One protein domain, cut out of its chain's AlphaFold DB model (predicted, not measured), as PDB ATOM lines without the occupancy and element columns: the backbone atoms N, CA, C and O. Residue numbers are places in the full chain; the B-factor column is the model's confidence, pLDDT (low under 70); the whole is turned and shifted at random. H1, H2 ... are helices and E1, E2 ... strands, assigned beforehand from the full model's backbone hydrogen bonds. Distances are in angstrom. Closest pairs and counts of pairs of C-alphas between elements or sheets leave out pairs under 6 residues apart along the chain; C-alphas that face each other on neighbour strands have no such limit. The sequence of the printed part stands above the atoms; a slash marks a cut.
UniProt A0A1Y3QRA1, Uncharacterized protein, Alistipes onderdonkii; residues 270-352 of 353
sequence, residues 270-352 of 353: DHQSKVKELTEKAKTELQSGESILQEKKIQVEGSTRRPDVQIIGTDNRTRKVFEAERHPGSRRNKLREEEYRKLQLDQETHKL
ATOM      1  N   ASP A 270     163.593 179.619  70.500       59.00
ATOM      2  CA  ASP A 270     162.935 179.018  69.329       59.00
ATOM      3  C   ASP A 270     161.656 179.765  68.918       59.00
ATOM      4  O   ASP A 270     161.395 179.964  67.734       59.00
ATOM      5  N   HIS A 271     160.880 180.231  69.899       63.22
ATOM      6  CA  HIS A 271     159.720 181.089  69.662       63.22
ATOM      7  C   HIS A 271     160.149 182.469  69.166       63.22
ATOM      8  O   HIS A 271     159.655 182.940  68.149       63.22
ATOM      9  N   GLN A 272     161.115 183.098  69.838       65.19
ATOM     10  CA  GLN A 272     161.594 184.439  69.498       65.19
ATOM     11  C   GLN A 272     162.260 184.501  68.120       65.19
ATOM     12  O   GLN A 272     162.040 185.462  67.385       65.19
ATOM     13  N   SER A 273     163.021 183.475  67.725       68.62
ATOM     14  CA  SER A 273     163.593 183.400  66.375       68.62
ATOM     15  C   SER A 273     162.504 183.316  65.306       68.62
ATOM     16  O   SER A 273     162.587 184.002  64.286       68.62
ATOM     17  N   LYS A 274     161.421 182.572  65.568       76.06
ATOM     18  CA  LYS A 274     160.273 182.526  64.659       76.06
ATOM     19  C   LYS A 274     159.510 183.848  64.622       76.06
ATOM     20  O   LYS A 274     159.107 184.271  63.545       76.06
ATOM     21  N   VAL A 275     159.353 184.537  65.751       72.56
ATOM     22  CA  VAL A 275     158.745 185.879  65.793       72.56
ATOM     23  C   VAL A 275     159.584 186.901  65.011       72.56
ATOM     24  O   VAL A 275     159.010 187.722  64.291       72.56
ATOM     25  N   LYS A 276     160.925 186.816  65.055       75.12
ATOM     26  CA  LYS A 276     161.816 187.614  64.190       75.12
ATOM     27  C   LYS A 276     161.544 187.326  62.703       75.12
ATOM     28  O   LYS A 276     161.329 188.262  61.940       75.12
ATOM     29  N   GLU A 277     161.456 186.053  62.302       77.81
ATOM     30  CA  GLU A 277     161.120 185.659  60.919       77.81
ATOM     31  C   GLU A 277     159.742 186.192  60.479       77.81
ATOM     32  O   GLU A 277     159.600 186.734  59.384       77.81
ATOM     33  N   LEU A 278     158.731 186.099  61.349       78.25
ATOM     34  CA  LEU A 278     157.387 186.626  61.083       78.25
ATOM     35  C   LEU A 278     157.362 188.152  60.996       78.25
ATOM     36  O   LEU A 278     156.582 188.701  60.225       78.25
ATOM     37  N   THR A 279     158.218 188.839  61.749       75.69
ATOM     38  CA  THR A 279     158.362 190.296  61.664       75.69
ATOM     39  C   THR A 279     158.936 190.708  60.314       75.69
ATOM     40  O   THR A 279     158.419 191.633  59.695       75.69
ATOM     41  N   GLU A 280     159.967 190.014  59.825       76.38
ATOM     42  CA  GLU A 280     160.515 190.277  58.489       76.38
ATOM     43  C   GLU A 280     159.486 189.980  57.396       76.38
ATOM     44  O   GLU A 280     159.301 190.786  56.485       76.38
ATOM     45  N   LYS A 281     158.716 188.893  57.535       82.19
ATOM     46  CA  LYS A 281     157.593 188.618  56.633       82.19
ATOM     47  C   LYS A 281     156.544 189.739  56.668       82.19
ATOM     48  O   LYS A 281     156.135 190.226  55.617       82.19
ATOM     49  N   ALA A 282     156.162 190.214  57.851       77.19
ATOM     50  CA  ALA A 282     155.216 191.318  57.993       77.19
ATOM     51  C   ALA A 282     155.731 192.620  57.352       77.19
ATOM     52  O   ALA A 282     154.944 193.346  56.751       77.19
ATOM     53  N   LYS A 283     157.045 192.894  57.402       79.06
ATOM     54  CA  LYS A 283     157.659 194.037  56.702       79.06
ATOM     55  C   LYS A 283     157.542 193.925  55.183       79.06
ATOM     56  O   LYS A 283     157.332 194.940  54.530       79.06
ATOM     57  N   THR A 284     157.654 192.721  54.619       79.38
ATOM     58  CA  THR A 284     157.475 192.522  53.166       79.38
ATOM     59  C   THR A 284     156.028 192.706  52.704       79.38
ATOM     60  O   THR A 284     155.797 193.041  51.547       79.38
ATOM     61  N   GLU A 285     155.060 192.521  53.603       80.06
ATOM     62  CA  GLU A 285     153.627 192.690  53.333       80.06
ATOM     63  C   GLU A 285     153.091 194.082  53.722       80.06
ATOM     64  O   GLU A 285     151.882 194.323  53.638       80.06
ATOM     65  N   LEU A 286     153.977 194.984  54.158       78.88
ATOM     66  CA  LEU A 286     153.638 196.324  54.620       78.88
ATOM     67  C   LEU A 286     153.265 197.233  53.441       78.88
ATOM     68  O   LEU A 286     154.036 197.383  52.491       78.88
ATOM     69  N   GLN A 287     152.107 197.886  53.522       76.38
ATOM     70  CA  GLN A 287     151.703 198.929  52.576       76.38
ATOM     71  C   GLN A 287     152.087 200.329  53.090       76.38
ATOM     72  O   GLN A 287     152.345 200.527  54.279       76.38
ATOM     73  N   SER A 288     152.159 201.319  52.193       63.81
ATOM     74  CA  SER A 288     152.546 202.694  52.549       63.81
ATOM     75  C   SER A 288     151.611 203.275  53.619       63.81
ATOM     76  O   SER A 288     150.409 203.392  53.392       63.81
ATOM     77  N   GLY A 289     152.167 203.637  54.779       66.19
ATOM     78  CA  GLY A 289     151.419 204.178  55.921       66.19
ATOM     79  C   GLY A 289     150.979 203.148  56.969       66.19
ATOM     80  O   GLY A 289     150.381 203.541  57.968       66.19
ATOM     81  N   GLU A 290     151.284 201.860  56.790       77.81
ATOM     82  CA  GLU A 290     151.045 200.827  57.805       77.81
ATOM     83  C   GLU A 290     152.201 200.739  58.817       77.81
ATOM     84  O   GLU A 290     153.340 201.120  58.537       77.81
ATOM     85  N   SER A 291     151.924 200.208  60.011       71.94
ATOM     86  CA  SER A 291     152.939 199.997  61.054       71.94
ATOM     87  C   SER A 291     152.864 198.596  61.659       71.94
ATOM     88  O   SER A 291     151.836 197.927  61.587       71.94
ATOM     89  N   ILE A 292     153.964 198.123  62.251       76.38
ATOM     90  CA  ILE A 292     154.043 196.787  62.859       76.38
ATOM     91  C   ILE A 292     154.088 196.928  64.375       76.38
ATOM     92  O   ILE A 292     154.905 197.675  64.914       76.38
ATOM     93  N   LEU A 293     153.252 196.159  65.069       69.62
ATOM     94  CA  LEU A 293     153.326 195.997  66.518       69.62
ATOM     95  C   LEU A 293     153.619 194.535  66.858       69.62
ATOM     96  O   LEU A 293     153.069 193.622  66.249       69.62
ATOM     97  N   GLN A 294     154.457 194.317  67.868       76.38
ATOM     98  CA  GLN A 294     154.765 192.990  68.405       76.38
ATOM     99  C   GLN A 294     154.205 192.865  69.818       76.38
ATOM    100  O   GLN A 294     154.268 193.827  70.585       76.38
ATOM    101  N   GLU A 295     153.628 191.708  70.145       69.19
ATOM    102  CA  GLU A 295     153.150 191.330  71.490       69.19
ATOM    103  C   GLU A 295     152.209 192.341  72.187       69.19
ATOM    104  O   GLU A 295     151.993 192.308  73.405       69.19
ATOM    105  N   LYS A 296     151.595 193.246  71.419       74.50
ATOM    106  CA  LYS A 296     150.621 194.229  71.910       74.50
ATOM    107  C   LYS A 296     149.197 193.732  71.714       74.50
ATOM    108  O   LYS A 296     148.931 192.839  70.918       74.50
ATOM    109  N   LYS A 297     148.268 194.330  72.464       79.19
ATOM    110  CA  LYS A 297     146.835 194.065  72.306       79.19
ATOM    111  C   LYS A 297     146.401 194.401  70.873       79.19
ATOM    112  O   LYS A 297     146.907 195.364  70.292       79.19
ATOM    113  N   ILE A 298     145.489 193.606  70.325       83.12
ATOM    114  CA  ILE A 298     144.845 193.891  69.037       83.12
ATOM    115  C   ILE A 298     144.082 195.215  69.137       83.12
ATOM    116  O   ILE A 298     143.373 195.454  70.116       83.12
ATOM    117  N   GLN A 299     144.230 196.067  68.124       80.06
ATOM    118  CA  GLN A 299     143.573 197.371  68.023       80.06
ATOM    119  C   GLN A 299     142.184 197.230  67.381       80.06
ATOM    120  O   GLN A 299     141.853 197.900  66.406       80.06
ATOM    121  N   VAL A 300     141.383 196.297  67.903       80.69
ATOM    122  CA  VAL A 300     139.992 196.049  67.500       80.69
ATOM    123  C   VAL A 300     139.155 195.862  68.762       80.69
ATOM    124  O   VAL A 300     139.585 195.231  69.733       80.69
ATOM    125  N   GLU A 301     137.963 196.445  68.766       74.00
ATOM    126  CA  GLU A 301     137.025 196.337  69.878       74.00
ATOM    127  C   GLU A 301     136.497 194.896  70.004       74.00
ATOM    128  O   GLU A 301     136.232 194.227  69.009       74.00
ATOM    129  N   GLY A 302     136.382 194.384  71.234       72.12
ATOM    130  CA  GLY A 302     135.874 193.027  71.485       72.12
ATOM    131  C   GLY A 302     136.922 191.918  71.648       72.12
ATOM    132  O   GLY A 302     136.532 190.773  71.866       72.12
ATOM    133  N   SER A 303     138.231 192.218  71.627       76.50
ATOM    134  CA  SER A 303     139.277 191.239  71.987       76.50
ATOM    135  C   SER A 303     140.353 191.802  72.914       76.50
ATOM    136  O   SER A 303     140.751 192.963  72.834       76.50
ATOM    137  N   THR A 304     140.851 190.955  73.818       76.00
ATOM    138  CA  THR A 304     142.000 191.230  74.698       76.00
ATOM    139  C   THR A 304     143.257 190.471  74.294       76.00
ATOM    140  O   THR A 304     144.233 190.452  75.048       76.00
ATOM    141  N   ARG A 305     143.256 189.832  73.118       77.00
ATOM    142  CA  ARG A 305     144.392 189.030  72.664       77.00
ATOM    143  C   ARG A 305     145.606 189.872  72.314       77.00
ATOM    144  O   ARG A 305     145.499 191.033  71.926       77.00
ATOM    145  N   ARG A 306     146.764 189.231  72.470       78.94
ATOM    146  CA  ARG A 306     148.091 189.755  72.152       78.94
ATOM    147  C   ARG A 306     148.775 188.793  71.175       78.94
ATOM    148  O   ARG A 306     149.348 187.797  71.638       78.94
ATOM    149  N   PRO A 307     148.629 189.015  69.859       79.69
ATOM    150  CA  PRO A 307     149.333 188.235  68.855       79.69
ATOM    151  C   PRO A 307     150.833 188.497  68.922       79.69
ATOM    152  O   PRO A 307     151.267 189.517  69.460       79.69
ATOM    153  N   ASP A 308     151.620 187.571  68.379       80.19
ATOM    154  CA  ASP A 308     153.076 187.714  68.369       80.19
ATOM    155  C   ASP A 308     153.505 188.877  67.459       80.19
ATOM    156  O   ASP A 308     154.265 189.746  67.886       80.19
ATOM    157  N   VAL A 309     152.949 188.955  66.243       81.38
ATOM    158  CA  VAL A 309     153.158 190.072  65.306       81.38
ATOM    159  C   VAL A 309     151.820 190.501  64.708       81.38
ATOM    160  O   VAL A 309     150.991 189.659  64.362       81.38
ATOM    161  N   GLN A 310     151.604 191.804  64.560       86.25
ATOM    162  CA  GLN A 310     150.431 192.352  63.883       86.25
ATOM    163  C   GLN A 310     150.781 193.547  62.991       86.25
ATOM    164  O   GLN A 310     151.638 194.362  63.342       86.25
ATOM    165  N   ILE A 311     150.086 193.648  61.860       79.69
ATOM    166  CA  ILE A 311     150.113 194.802  60.957       79.69
ATOM    167  C   ILE A 311     148.933 195.703  61.312       79.69
ATOM    168  O   ILE A 311     147.789 195.245  61.379       79.69
ATOM    169  N   ILE A 312     149.227 196.975  61.544       81.69
ATOM    170  CA  ILE A 312     148.261 198.036  61.805       81.69
ATOM    171  C   ILE A 312     148.050 198.820  60.512       81.69
ATOM    172  O   ILE A 312     149.012 199.339  59.942       81.69
ATOM    173  N   GLY A 313     146.795 198.875  60.067       78.00
ATOM    174  CA  GLY A 313     146.372 199.647  58.907       78.00
ATOM    175  C   GLY A 313     146.439 201.154  59.155       78.00
ATOM    176  O   GLY A 313     146.630 201.624  60.279       78.00
ATOM    177  N   THR A 314     146.232 201.934  58.099       76.69
ATOM    178  CA  THR A 314     146.206 203.407  58.152       76.69
ATOM    179  C   THR A 314     145.062 203.973  59.005       76.69
ATOM    180  O   THR A 314     145.092 205.140  59.385       76.69
ATOM    181  N   ASP A 315     144.074 203.148  59.353       78.62
ATOM    182  CA  ASP A 315     142.955 203.450  60.248       78.62
ATOM    183  C   ASP A 315     143.263 203.168  61.734       78.62
ATOM    184  O   ASP A 315     142.362 203.209  62.574       78.62
ATOM    185  N   ASN A 316     144.529 202.886  62.069       78.56
ATOM    186  CA  ASN A 316     144.994 202.472  63.398       78.56
ATOM    187  C   ASN A 316     144.351 201.178  63.924       78.56
ATOM    188  O   ASN A 316     144.463 200.877  65.117       78.56
ATOM    189  N   ARG A 317     143.716 200.378  63.061       81.44
ATOM    190  CA  ARG A 317     143.172 199.069  63.428       81.44
ATOM    191  C   ARG A 317     144.100 197.955  62.981       81.44
ATOM    192  O   ARG A 317     144.866 198.081  62.026       81.44
ATOM    193  N   THR A 318     144.051 196.836  63.692       83.81
ATOM    194  CA  THR A 318     144.791 195.642  63.278       83.81
ATOM    195  C   THR A 318     144.190 195.107  61.982       83.81
ATOM    196  O   THR A 318     142.998 194.829  61.942       83.81
ATOM    197  N   ARG A 319     145.011 194.943  60.940       84.38
ATOM    198  CA  ARG A 319     144.605 194.355  59.654       84.38
ATOM    199  C   ARG A 319     144.902 192.861  59.599       84.38
ATOM    200  O   ARG A 319     144.053 192.065  59.208       84.38
ATOM    201  N   LYS A 320     146.122 192.484  59.991       85.94
ATOM    202  CA  LYS A 320     146.628 191.112  59.872       85.94
ATOM    203  C   LYS A 320     147.451 190.714  61.089       85.94
ATOM    204  O   LYS A 320     148.193 191.533  61.629       85.94
ATOM    205  N   VAL A 321     147.337 189.456  61.503       87.69
ATOM    206  CA  VAL A 321     148.065 188.883  62.641       87.69
ATOM    207  C   VAL A 321     148.862 187.645  62.234       87.69
ATOM    208  O   VAL A 321     148.395 186.806  61.462       87.69
ATOM    209  N   PHE A 322     150.059 187.508  62.798       85.06
ATOM    210  CA  PHE A 322     150.918 186.339  62.641       85.06
ATOM    211  C   PHE A 322     151.203 185.730  64.015       85.06
ATOM    212  O   PHE A 322     151.522 186.438  64.973       85.06
ATOM    213  N   GLU A 323     151.093 184.409  64.107       83.38
ATOM    214  CA  GLU A 323     151.292 183.658  65.349       83.38
ATOM    215  C   GLU A 323     152.270 182.512  65.121       83.38
ATOM    216  O   GLU A 323     152.154 181.770  64.141       83.38
ATOM    217  N   ALA A 324     153.204 182.328  66.050       83.12
ATOM    218  CA  ALA A 324     154.108 181.191  66.049       83.12
ATOM    219  C   ALA A 324     153.605 180.119  67.029       83.12
ATOM    220  O   ALA A 324     153.432 180.359  68.220       83.12
ATOM    221  N   GLU A 325     153.347 178.909  66.531       80.69
ATOM    222  CA  GLU A 325     152.711 177.838  67.302       80.69
ATOM    223  C   GLU A 325     153.396 176.494  67.145       80.69
ATOM    224  O   GLU A 325     153.673 176.030  66.046       80.69
ATOM    225  N   ARG A 326     153.570 175.765  68.246       71.25
ATOM    226  CA  ARG A 326     154.154 174.416  68.191       71.25
ATOM    227  C   ARG A 326     153.173 173.359  67.677       71.25
ATOM    228  O   ARG A 326     153.567 172.427  66.974       71.25
ATOM    229  N   HIS A 327     151.887 173.528  67.992       74.31
ATOM    230  CA  HIS A 327     150.805 172.629  67.584       74.31
ATOM    231  C   HIS A 327     149.697 173.397  66.844       74.31
ATOM    232  O   HIS A 327     148.656 173.716  67.437       74.31
ATOM    233  N   PRO A 328     149.897 173.698  65.547       71.06
ATOM    234  CA  PRO A 328     148.828 174.209  64.694       71.06
ATOM    235  C   PRO A 328     147.658 173.215  64.732       71.06
ATOM    236  O   PRO A 328     147.854 172.023  64.505       71.06
ATOM    237  N   GLY A 329     146.462 173.673  65.111       74.06
ATOM    238  CA  GLY A 329     145.266 172.825  65.223       74.06
ATOM    239  C   GLY A 329     144.900 172.317  66.626       74.06
ATOM    240  O   GLY A 329     143.907 171.599  66.759       74.06
ATOM    241  N   SER A 330     145.627 172.701  67.683       79.44
ATOM    242  CA  SER A 330     145.165 172.470  69.063       79.44
ATOM    243  C   SER A 330     143.799 173.136  69.311       79.44
ATOM    244  O   SER A 330     143.474 174.147  68.685       79.44
ATOM    245  N   ARG A 331     142.988 172.618  70.252       80.06
ATOM    246  CA  ARG A 331     141.672 173.210  70.587       80.06
ATOM    247  C   ARG A 331     141.783 174.701  70.936       80.06
ATOM    248  O   ARG A 331     140.941 175.491  70.529       80.06
ATOM    249  N   ARG A 332     142.853 175.092  71.634       77.25
ATOM    250  CA  ARG A 332     143.149 176.489  71.986       77.25
ATOM    251  C   ARG A 332     143.437 177.354  70.754       77.25
ATOM    252  O   ARG A 332     142.967 178.488  70.698       77.25
ATOM    253  N   ASN A 333     144.172 176.821  69.779       81.94
ATOM    254  CA  ASN A 333     144.519 177.542  68.551       81.94
ATOM    255  C   ASN A 333     143.311 177.671  67.622       81.94
ATOM    256  O   ASN A 333     143.083 178.750  67.092       81.94
ATOM    257  N   LYS A 334     142.460 176.643  67.542       84.25
ATOM    258  CA  LYS A 334     141.180 176.725  66.821       84.25
ATOM    259  C   LYS A 334     140.262 177.804  67.401       84.25
ATOM    260  O   LYS A 334     139.775 178.645  66.660       84.25
ATOM    261  N   LEU A 335     140.120 177.861  68.730       84.56
ATOM    262  CA  LEU A 335     139.359 178.927  69.401       84.56
ATOM    263  C   LEU A 335     139.956 180.324  69.158       84.56
ATOM    264  O   LEU A 335     139.226 181.308  69.146       84.56
ATOM    265  N   ARG A 336     141.281 180.432  68.978       86.06
ATOM    266  CA  ARG A 336     141.936 181.689  68.584       86.06
ATOM    267  C   ARG A 336     141.591 182.098  67.164       86.06
ATOM    268  O   ARG A 336     141.213 183.239  66.941       86.06
ATOM    269  N   GLU A 337     141.747 181.176  66.227       85.38
ATOM    270  CA  GLU A 337     141.490 181.414  64.809       85.38
ATOM    271  C   GLU A 337     140.007 181.729  64.563       85.38
ATOM    272  O   GLU A 337     139.687 182.575  63.737       85.38
ATOM    273  N   GLU A 338     139.096 181.118  65.324       86.81
ATOM    274  CA  GLU A 338     137.675 181.478  65.325       86.81
ATOM    275  C   GLU A 338     137.426 182.897  65.847       86.81
ATOM    276  O   GLU A 338     136.581 183.606  65.304       86.81
ATOM    277  N   GLU A 339     138.150 183.331  66.881       86.44
ATOM    278  CA  GLU A 339     138.046 184.696  67.402       86.44
ATOM    279  C   GLU A 339     138.562 185.722  66.387       86.44
ATOM    280  O   GLU A 339     137.870 186.698  66.113       86.44
ATOM    281  N   TYR A 340     139.711 185.470  65.756       87.62
ATOM    282  CA  TYR A 340     140.240 186.331  64.691       87.62
ATOM    283  C   TYR A 340     139.299 186.394  63.483       87.62
ATOM    284  O   TYR A 340     139.019 187.483  62.981       87.62
ATOM    285  N   ARG A 341     138.675 185.269  63.112       86.38
ATOM    286  CA  ARG A 341     137.647 185.231  62.065       86.38
ATOM    287  C   ARG A 341     136.401 186.047  62.418       86.38
ATOM    288  O   ARG A 341     135.854 186.712  61.544       86.38
ATOM    289  N   LYS A 342     135.951 186.023  63.680       87.62
ATOM    290  CA  LYS A 342     134.824 186.856  64.151       87.62
ATOM    291  C   LYS A 342     135.143 188.349  64.091       87.62
ATOM    292  O   LYS A 342     134.246 189.139  63.826       87.62
ATOM    293  N   LEU A 343     136.405 188.714  64.311       84.56
ATOM    294  CA  LEU A 343     136.902 190.089  64.225       84.56
ATOM    295  C   LEU A 343     137.245 190.521  62.789       84.56
ATOM    296  O   LEU A 343     137.726 191.632  62.608       84.56
ATOM    297  N   GLN A 344     137.012 189.659  61.788       85.31
ATOM    298  CA  GLN A 344     137.361 189.893  60.381       85.31
ATOM    299  C   GLN A 344     138.851 190.218  60.167       85.31
ATOM    300  O   GLN A 344     139.205 191.005  59.294       85.31
ATOM    301  N   LEU A 345     139.728 189.606  60.971       84.56
ATOM    302  CA  LEU A 345     141.176 189.763  60.865       84.56
ATOM    303  C   LEU A 345     141.774 188.693  59.955       84.56
ATOM    304  O   LEU A 345     141.477 187.506  60.106       84.56
ATOM    305  N   ASP A 346     142.689 189.094  59.075       86.44
ATOM    306  CA  ASP A 346     143.528 188.129  58.373       86.44
ATOM    307  C   ASP A 346     144.501 187.495  59.374       86.44
ATOM    308  O   ASP A 346     145.173 188.197  60.133       86.44
ATOM    309  N   GLN A 347     144.602 186.163  59.386       87.44
ATOM    310  CA  GLN A 347     145.503 185.456  60.299       87.44
ATOM    311  C   GLN A 347     146.373 184.415  59.602       87.44
ATOM    312  O   GLN A 347     145.905 183.664  58.748       87.44
ATOM    313  N   GLU A 348     147.624 184.314  60.049       86.12
ATOM    314  CA  GLU A 348     148.535 183.233  59.686       86.12
ATOM    315  C   GLU A 348     149.166 182.586  60.921       86.12
ATOM    316  O   GLU A 348     149.889 183.226  61.686       86.12
ATOM    317  N   THR A 349     148.941 181.281  61.080       84.06
ATOM    318  CA  THR A 349     149.579 180.475  62.125       84.06
ATOM    319  C   THR A 349     150.752 179.697  61.527       84.06
ATOM    320  O   THR A 349     150.567 178.847  60.656       84.06
ATOM    321  N   HIS A 350     151.960 179.939  62.026       81.56
ATOM    322  CA  HIS A 350     153.189 179.299  61.558       81.56
ATOM    323  C   HIS A 350     153.710 178.292  62.574       81.56
ATOM    324  O   HIS A 350     153.793 178.576  63.767       81.56
ATOM    325  N   LYS A 351     154.094 177.103  62.104       80.31
ATOM    326  CA  LYS A 351     154.576 176.042  62.992       80.31
ATOM    327  C   LYS A 351     155.998 176.325  63.501       80.31
ATOM    328  O   LYS A 351     156.894 176.559  62.691       80.31
ATOM    329  N   LEU A 352     156.218 176.229  64.815       71.81
ATOM    330  CA  LEU A 352     157.553 176.181  65.432       71.81
ATOM    331  C   LEU A 352     158.229 174.833  65.108       71.81
ATOM    332  O   LEU A 352     157.589 173.783  65.237       71.81
TER     333      LEU A 352
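This is residues 270 to 352 of the 353 residues of an uncharacterized protein of Alistipes onderdonkii (UniProt A0A1Y3QRA1). A four-stranded sheet lies between two helices, one on each face: H1 runs along the inner strands E2 and E3 on one face, and H2 runs along the edge strand E4 on the opposite face. The long link of residues 295 to 308, between E1 and E2, arches away on the same side of the sheet as H2, and the two ends of the printed part come near each other, with the C-alphas of Asp 270 and Leu 352 7.2 A apart. The 83 printed residues hold two named helices and four named strands, in the order H1, E1, E2, E3, H2, E4. The sheet runs E1, E2, E3, E4 and is mixed, with E1, E2 and E3 antiparallel in turn and E3 parallel to E4; the class is mixed, helices and strands. The whole is compact, with a radius of gyration of the C-alphas of 12.1 A and spans of 34 by 29 by 17 A.

The printed part opens with H1, residues 270 to 284, which begins at C-alpha 270 at (162.935, 179.018, 69.329) and measures 21.8 A from first to last C-alpha. E1 is residues 291 to 294, 10.3 A long. E2 is residues 309 to 312, 10.0 A long. E3, the longest strand, is residues 318 to 325 and measures 19.9 A, from C-alpha 318 at (144.791, 195.642, 63.278). H2 is residues 331 to 342, 16.6 A long. E4, residues 346 to 351, is 17.0 A long and ends at C-alpha 351 at (154.576, 176.042, 62.992).

E1, E2 and E3 form a meander, each strand the antiparallel neighbour of the one before. E1 and E2 are a hairpin, at 152 degrees between their directions, with N 293 and O 310 within hydrogen-bond range at 3.0 A and N 312 and O 291 at 2.8 A. E2 and E3 are also a hairpin, at 174 degrees, with N 311 and O 320 at 2.8 A. E3 and E4 are parallel at 15 degrees, with N 323 and O 348 at 3.0 A and N 350 and O 323 at 2.8 A. E3, H2 and E4 make a strand-helix-strand unit, two parallel neighbour strands with a helix between them in the chain, and its crossover is right-handed. H1 is on the sheet at a height of 6.6 A, over E2 and only just over E3, where 3 of its C-alphas fall; its line stands at 12 degrees to that of E2 on the local plane, along the strands. The closest C-alphas of H1 and E2 are those of Thr 279 and Val 309, 6.4 A apart, and those of H1 and E3 are Lys 274 and Ala 324, 6.5 A apart. H2 is on the opposite face at a height of 9.8 A, over E4 and along the strands, at 2 degrees to E4 on the local plane. The closest C-alphas of H2 and E4 are those of Tyr 340 and Gln 347, 6.9 A apart. H1 and H2 are apart. In both helices every O i to N i+4 pair is within hydrogen-bond range.

The two C-alphas farthest apart are those of Ser 288 and Arg 331, at 36.2 A, while the first and last printed C-alphas, Asp 270 and Leu 352, are 7.2 A apart. The printed part has no cut. The link from E1 to E2, 14 residues, is long; that from H1 to E1, 6 residues, is short; those from E2 to E3, E3 to H2 and H2 to E4 are tight. The mean pLDDT of the printed part is 78.8, and it is under 70 at residues 270 to 273, 288 to 289, 293 and 295.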